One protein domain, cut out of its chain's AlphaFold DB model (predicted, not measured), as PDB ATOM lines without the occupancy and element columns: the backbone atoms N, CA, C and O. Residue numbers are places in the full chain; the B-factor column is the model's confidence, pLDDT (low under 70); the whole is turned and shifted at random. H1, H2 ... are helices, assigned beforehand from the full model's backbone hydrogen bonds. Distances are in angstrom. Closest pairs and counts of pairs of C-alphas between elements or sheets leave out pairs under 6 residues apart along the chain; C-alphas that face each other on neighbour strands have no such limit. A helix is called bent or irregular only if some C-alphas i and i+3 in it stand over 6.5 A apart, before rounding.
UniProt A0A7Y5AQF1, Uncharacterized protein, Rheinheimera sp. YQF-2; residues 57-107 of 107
ATOM      1  N   PHE A  57     -10.593  29.553  -6.816       66.38
ATOM      2  CA  PHE A  57     -10.966  30.443  -5.710       66.38
ATOM      3  C   PHE A  57     -10.224  31.796  -5.717       66.38
ATOM      4  O   PHE A  57     -10.759  32.785  -5.218       66.38
ATOM      5  N   LEU A  58      -9.007  31.861  -6.276       64.69
ATOM      6  CA  LEU A  58      -8.288  33.119  -6.504       64.69
ATOM      7  C   LEU A  58      -8.807  33.841  -7.749       64.69
ATOM      8  O   LEU A  58      -8.845  35.067  -7.753       64.69
ATOM      9  N   ALA A  59      -9.230  33.094  -8.775       66.12
ATOM     10  CA  ALA A  59      -9.738  33.655 -10.026       66.12
ATOM     11  C   ALA A  59     -11.102  34.345  -9.851       66.12
ATOM     12  O   ALA A  59     -11.322  35.428 -10.386       66.12
ATOM     13  N   THR A  60     -12.007  33.757  -9.064       69.81
ATOM     14  CA  THR A  60     -13.346  34.321  -8.809       69.81
ATOM     15  C   THR A  60     -13.324  35.393  -7.708       69.81
ATOM     16  O   THR A  60     -14.233  36.221  -7.620       69.81
ATOM     17  N   GLY A  61     -12.279  35.407  -6.873       70.69
ATOM     18  CA  GLY A  61     -12.079  36.364  -5.786       70.69
ATOM     19  C   GLY A  61     -13.077  36.217  -4.629       70.69
ATOM     20  O   GLY A  61     -14.234  35.846  -4.806       70.69
ATOM     21  N   LEU A  62     -12.655  36.572  -3.412       71.69
ATOM     22  CA  LEU A  62     -13.527  36.527  -2.226       71.69
ATOM     23  C   LEU A  62     -14.785  37.402  -2.380       71.69
ATOM     24  O   LEU A  62     -15.835  37.067  -1.839       71.69
ATOM     25  N   GLY A  63     -14.709  38.492  -3.150       74.38
ATOM     26  CA  GLY A  63     -15.831  39.410  -3.371       74.38
ATOM     27  C   GLY A  63     -17.052  38.765  -4.036       74.38
ATOM     28  O   GLY A  63     -18.182  39.079  -3.660       74.38
ATOM     29  N   SER A  64     -16.855  37.825  -4.966       75.81
ATOM     30  CA  SER A  64     -17.964  37.099  -5.605       75.81
ATOM     31  C   SER A  64     -18.659  36.142  -4.633       75.81
ATOM     32  O   SER A  64     -19.883  36.030  -4.650       75.81
ATOM     33  N   LEU A  65     -17.895  35.524  -3.726       77.31
ATOM     34  CA  LEU A  65     -18.420  34.665  -2.667       77.31
ATOM     35  C   LEU A  65     -19.238  35.475  -1.655       77.31
ATOM     36  O   LEU A  65     -20.322  35.042  -1.275       77.31
ATOM     37  N   PHE A  66     -18.775  36.671  -1.271       78.12
ATOM     38  CA  PHE A  66     -19.545  37.571  -0.404       78.12
ATOM     39  C   PHE A  66     -20.801  38.124  -1.082       78.12
ATOM     40  O   PHE A  66     -21.813  38.311  -0.415       78.12
ATOM     41  N   SER A  67     -20.763  38.327  -2.400       79.62
ATOM     42  CA  SER A  67     -21.923  38.779  -3.184       79.62
ATOM     43  C   SER A  67     -22.988  37.691  -3.364       79.62
ATOM     44  O   SER A  67     -24.144  38.002  -3.622       79.62
ATOM     45  N   ALA A  68     -22.612  36.416  -3.230       83.56
ATOM     46  CA  ALA A  68     -23.536  35.284  -3.273       83.56
ATOM     47  C   ALA A  68     -24.213  35.001  -1.916       83.56
ATOM     48  O   ALA A  68     -25.083  34.130  -1.835       83.56
ATOM     49  N   LEU A  69     -23.816  35.698  -0.844       84.00
ATOM     50  CA  LEU A  69     -24.419  35.527   0.474       84.00
ATOM     51  C   LEU A  69     -25.745  36.298   0.582       84.00
ATOM     52  O   LEU A  69     -25.828  37.439   0.135       84.00
ATOM     53  N   PRO A  70     -26.769  35.722   1.239       86.56
ATOM     54  CA  PRO A  70     -27.987  36.443   1.591       86.56
ATOM     55  C   PRO A  70     -27.701  37.692   2.440       86.56
ATOM     56  O   PRO A  70     -26.882  37.638   3.362       86.56
ATOM     57  N   ASP A  71     -28.446  38.778   2.204       83.00
ATOM     58  CA  ASP A  71     -28.269  40.080   2.878       83.00
ATOM     59  C   ASP A  71     -28.318  40.005   4.414       83.00
ATOM     60  O   ASP A  71     -27.657  40.765   5.121       83.00
ATOM     61  N   SER A  72     -29.085  39.060   4.960       83.31
ATOM     62  CA  SER A  72     -29.157  38.847   6.407       83.31
ATOM     63  C   SER A  72     -27.838  38.329   6.985       83.31
ATOM     64  O   SER A  72     -27.451  38.730   8.079       83.31
ATOM     65  N   LEU A  73     -27.125  37.465   6.261       82.06
ATOM     66  CA  LEU A  73     -25.837  36.919   6.685       82.06
ATOM     67  C   LEU A  73     -24.701  37.920   6.472       82.06
ATOM     68  O   LEU A  73     -23.818  38.010   7.323       82.06
ATOM     69  N   SER A  74     -24.733  38.699   5.388       80.62
ATOM     70  CA  SER A  74     -23.711  39.718   5.123       80.62
ATOM     71  C   SER A  74     -23.672  40.786   6.223       80.62
ATOM     72  O   SER A  74     -22.588  41.137   6.690       80.62
ATOM     73  N   TYR A  75     -24.837  41.209   6.733       83.25
ATOM     74  CA  TYR A  75     -24.937  42.140   7.860       83.25
ATOM     75  C   TYR A  75     -24.270  41.601   9.136       83.25
ATOM     76  O   TYR A  75     -23.464  42.293   9.761       83.25
ATOM     77  N   PHE A  76     -24.547  40.347   9.512       87.38
ATOM     78  CA  PHE A  76     -23.923  39.742  10.694       87.38
ATOM     79  C   PHE A  76     -22.415  39.526  10.520       87.38
ATOM     80  O   PHE A  76     -21.670  39.710  11.479       87.38
ATOM     81  N   LEU A  77     -21.956  39.189   9.312       83.19
ATOM     82  CA  LEU A  77     -20.533  38.993   9.010       83.19
ATOM     83  C   LEU A  77     -19.738  40.303   9.049       83.19
ATOM     84  O   LEU A  77     -18.600  40.322   9.528       83.19
ATOM     85  N   MET A  78     -20.342  41.406   8.600       81.38
ATOM     86  CA  MET A  78     -19.770  42.740   8.778       81.38
ATOM     87  C   MET A  78     -19.679  43.105  10.260       81.38
ATOM     88  O   MET A  78     -18.631  43.550  10.719       81.38
ATOM     89  N   GLN A  79     -20.736  42.852  11.036       85.50
ATOM     90  CA  GLN A  79     -20.745  43.180  12.463       85.50
ATOM     91  C   GLN A  79     -19.794  42.300  13.292       85.50
ATOM     92  O   GLN A  79     -19.288  42.745  14.320       85.50
ATOM     93  N   SER A  80     -19.522  41.064  12.858       87.62
ATOM     94  CA  SER A  80     -18.577  40.164  13.527       87.62
ATOM     95  C   SER A  80     -17.104  40.521  13.300       87.62
ATOM     96  O   SER A  80     -16.236  39.857  13.861       87.62
ATOM     97  N   GLY A  81     -16.806  41.528  12.472       86.44
ATOM     98  CA  GLY A  81     -15.433  41.937  12.164       86.44
ATOM     99  C   GLY A  81     -14.687  40.940  11.271       86.44
ATOM    100  O   GLY A  81     -13.478  40.734  11.405       86.44
ATOM    101  N   LEU A  82     -15.415  40.243  10.393       86.62
ATOM    102  CA  LEU A  82     -14.831  39.206   9.541       86.62
ATOM    103  C   LEU A  82     -13.818  39.794   8.547       86.62
ATOM    104  O   LEU A  82     -12.802  39.160   8.264       86.62
ATOM    105  N   ALA A  83     -14.071  41.004   8.043       82.12
ATOM    106  CA  ALA A  83     -13.169  41.694   7.125       82.12
ATOM    107  C   ALA A  83     -11.817  41.990   7.792       82.12
ATOM    108  O   ALA A  83     -10.759  41.686   7.237       82.12
ATOM    109  N   GLU A  84     -11.849  42.503   9.019       86.75
ATOM    110  CA  GLU A  84     -10.678  42.777   9.842       86.75
ATOM    111  C   GLU A  84      -9.922  41.477  10.152       86.75
ATOM    112  O   GLU A  84      -8.709  41.405   9.941       86.75
ATOM    113  N   GLY A  85     -10.625  40.413  10.553       86.81
ATOM    114  CA  GLY A  85     -10.025  39.097  10.794       86.81
ATOM    115  C   GLY A  85      -9.342  38.500   9.556       86.81
ATOM    116  O   GLY A  85      -8.203  38.032   9.637       86.81
ATOM    117  N   LEU A  86      -9.996  38.565   8.392       86.44
ATOM    118  CA  LEU A  86      -9.433  38.109   7.117       86.44
ATOM    119  C   LEU A  86      -8.229  38.943   6.684       86.44
ATOM    120  O   LEU A  86      -7.280  38.383   6.141       86.44
ATOM    121  N   SER A  87      -8.228  40.252   6.946       85.00
ATOM    122  CA  SER A  87      -7.091  41.117   6.621       85.00
ATOM    123  C   SER A  87      -5.836  40.745   7.418       85.00
ATOM    124  O   SER A  87      -4.750  40.624   6.847       85.00
ATOM    125  N   ILE A  88      -5.989  40.464   8.716       91.31
ATOM    126  CA  ILE A  88      -4.889  40.056   9.596       91.31
ATOM    127  C   ILE A  88      -4.388  38.664   9.197       91.31
ATOM    128  O   ILE A  88      -3.181  38.438   9.082       91.31
ATOM    129  N   TYR A  89      -5.308  37.733   8.934       90.56
ATOM    130  CA  TYR A  89      -4.961  36.397   8.458       90.56
ATOM    131  C   TYR A  89      -4.231  36.444   7.107       90.56
ATOM    132  O   TYR A  89      -3.177  35.827   6.947       90.56
ATOM    133  N   GLY A  90      -4.749  37.227   6.157       85.69
ATOM    134  CA  GLY A  90      -4.154  37.442   4.842       85.69
ATOM    135  C   GLY A  90      -2.744  38.014   4.940       85.69
ATOM    136  O   GLY A  90      -1.831  37.480   4.318       85.69
ATOM    137  N   ALA A  91      -2.524  39.019   5.790       86.69
ATOM    138  CA  ALA A  91      -1.191  39.560   6.047       86.69
ATOM    139  C   ALA A  91      -0.216  38.485   6.568       86.69
ATOM    140  O   ALA A  91       0.923  38.405   6.105       86.69
ATOM    141  N   GLY A  92      -0.669  37.609   7.471       88.88
ATOM    142  CA  GLY A  92       0.128  36.490   7.981       88.88
ATOM    143  C   GLY A  92       0.480  35.449   6.912       88.88
ATOM    144  O   GLY A  92       1.625  34.989   6.840       88.88
ATOM    145  N   VAL A  93      -0.472  35.094   6.044       87.12
ATOM    146  CA  VAL A  93      -0.231  34.176   4.920       87.12
ATOM    147  C   VAL A  93       0.726  34.800   3.904       87.12
ATOM    148  O   VAL A  93       1.686  34.142   3.502       87.12
ATOM    149  N   THR A  94       0.538  36.072   3.550       82.38
ATOM    150  CA  THR A  94       1.427  36.807   2.640       82.38
ATOM    151  C   THR A  94       2.845  36.874   3.191       82.38
ATOM    152  O   THR A  94       3.790  36.553   2.476       82.38
ATOM    153  N   PHE A  95       3.017  37.180   4.481       86.81
ATOM    154  CA  PHE A  95       4.329  37.151   5.126       86.81
ATOM    155  C   PHE A  95       4.981  35.762   5.046       86.81
ATOM    156  O   PHE A  95       6.162  35.639   4.713       86.81
ATOM    157  N   ARG A  96       4.211  34.694   5.296       84.69
ATOM    158  CA  ARG A  96       4.699  33.312   5.188       84.69
ATOM    159  C   ARG A  96       5.143  32.966   3.764       84.69
ATOM    160  O   ARG A  96       6.161  32.294   3.605       84.69
ATOM    161  N   LEU A  97       4.395  33.391   2.746       82.81
ATOM    162  CA  LEU A  97       4.726  33.149   1.339       82.81
ATOM    163  C   LEU A  97       5.950  33.954   0.897       82.81
ATOM    164  O   LEU A  97       6.875  33.375   0.333       82.81
ATOM    165  N   LEU A  98       6.004  35.246   1.233       82.00
ATOM    166  CA  LEU A  98       7.162  36.100   0.966       82.00
ATOM    167  C   LEU A  98       8.426  35.512   1.589       82.00
ATOM    168  O   LEU A  98       9.448  35.393   0.921       82.00
ATOM    169  N   ARG A  99       8.358  35.053   2.841       80.31
ATOM    170  CA  ARG A  99       9.512  34.420   3.485       80.31
ATOM    171  C   ARG A  99       9.975  33.171   2.737       80.31
ATOM    172  O   ARG A  99      11.169  33.039   2.526       80.31
ATOM    173  N   LYS A 100       9.062  32.298   2.293       77.44
ATOM    174  CA  LYS A 100       9.425  31.112   1.493       77.44
ATOM    175  C   LYS A 100      10.122  31.474   0.178       77.44
ATOM    176  O   LYS A 100      11.023  30.743  -0.225       77.44
ATOM    177  N   LEU A 101       9.715  32.573  -0.459       76.31
ATOM    178  CA  LEU A 101      10.348  33.091  -1.672       76.31
ATOM    179  C   LEU A 101      11.796  33.522  -1.387       76.31
ATOM    180  O   LEU A 101      12.716  33.092  -2.074       76.31
ATOM    181  N   PHE A 102      12.008  34.315  -0.332       75.56
ATOM    182  CA  PHE A 102      13.332  34.846   0.005       75.56
ATOM    183  C   PHE A 102      14.271  33.821   0.651       75.56
ATOM    184  O   PHE A 102      15.483  33.940   0.507       75.56
ATOM    185  N   THR A 103      13.750  32.806   1.347       77.06
ATOM    186  CA  THR A 103      14.569  31.752   1.974       77.06
ATOM    187  C   THR A 103      14.739  30.509   1.101       77.06
ATOM    188  O   THR A 103      15.186  29.479   1.605       77.06
ATOM    189  N   ILE A 104      14.384  30.572  -0.192       69.94
ATOM    190  CA  ILE A 104      14.508  29.461  -1.158       69.94
ATOM    191  C   ILE A 104      13.882  28.166  -0.591       69.94
ATOM    192  O   ILE A 104      14.410  27.064  -0.709       69.94
ATOM    193  N   GLY A 105      12.756  28.300   0.115       56.72
ATOM    194  CA  GLY A 105      12.032  27.166   0.689       56.72
ATOM    195  C   GLY A 105      12.701  26.433   1.861       56.72
ATOM    196  O   GLY A 105      12.173  25.399   2.268       56.72
ATOM    197  N   GLN A 106      13.800  26.933   2.438       66.88
ATOM    198  CA  GLN A 106      14.420  26.304   3.612       66.88
ATOM    199  C   GLN A 106      13.659  26.640   4.910       66.88
ATOM    200  O   GLN A 106      13.288  27.801   5.127       66.88
ATOM    201  N   TRP A 107      13.401  25.601   5.721       61.88
ATOM    202  CA  TRP A 107      12.708  25.628   7.021       61.88
ATOM    203  C   TRP A 107      13.682  25.430   8.174       61.88
ATOM    204  O   TRP A 107      14.500  24.488   8.079       61.88
TER     205      TRP A 107
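Overview. This is residues 57 to 107 of the 107 residues of an uncharacterized protein of Rheinheimera sp. YQF-2 (UniProt A0A7Y5AQF1). The three helices make an open, flat hook of unequal arms: H1 is a short irregular arm, H2 makes the turn, and the long H3 runs back as the other arm, with open space between H1 and H3. No two helices touch, and the tail after H3, residues 103 to 107, ends the hook's long arm. The printed part has 51 residues with three named helices, in the order H1, H2, H3, and no named strand; the class is all helix. It is only just extended, close to loose, with a radius of gyration of the C-alphas of 15.1 A, and the C-alphas span 45 by 23 by 11 A.

Arrangement. H1, residues 57 to 67, is irregular: C-alphas 59 and 62 are 9.1 A apart. H2, residues 71 to 79, is close to H1 but not clearly touching it; their closest C-alphas, those of Phe 66 and Ser 74, are 7.2 A apart. Their lines are about perpendicular, at 78 degrees. H3, residues 82 to 102, meets H2 only through their link, and H1 and H3 are apart. Every O i to N i+4 pair is within hydrogen-bond range in H3, against 4 of 5 in H2 and 3 of 7 in H1, where 4 of 8 O i to N i+3 pairs are within range.

Along the chain. H1 begins at C-alpha 57, (-10.966, 30.443, -5.710), and measures 14.0 A from first to last C-alpha. H2 measures 12.6 A and begins at C-alpha 71, (-28.269, 40.080, 2.878). H3, 30.1 A long, ends at C-alpha 102, (13.332, 34.846, 0.005).

Size, cuts and confidence. The two C-alphas farthest apart, those of Ser 72 and Gln 106, are 45.4 A apart. Both links are tight, and the printed part has no cut. Residues 83 to 96 of H3 stand free. Mean pLDDT of the printed part is 79.9; residues 57 to 60 and 104 to 107 are under 70.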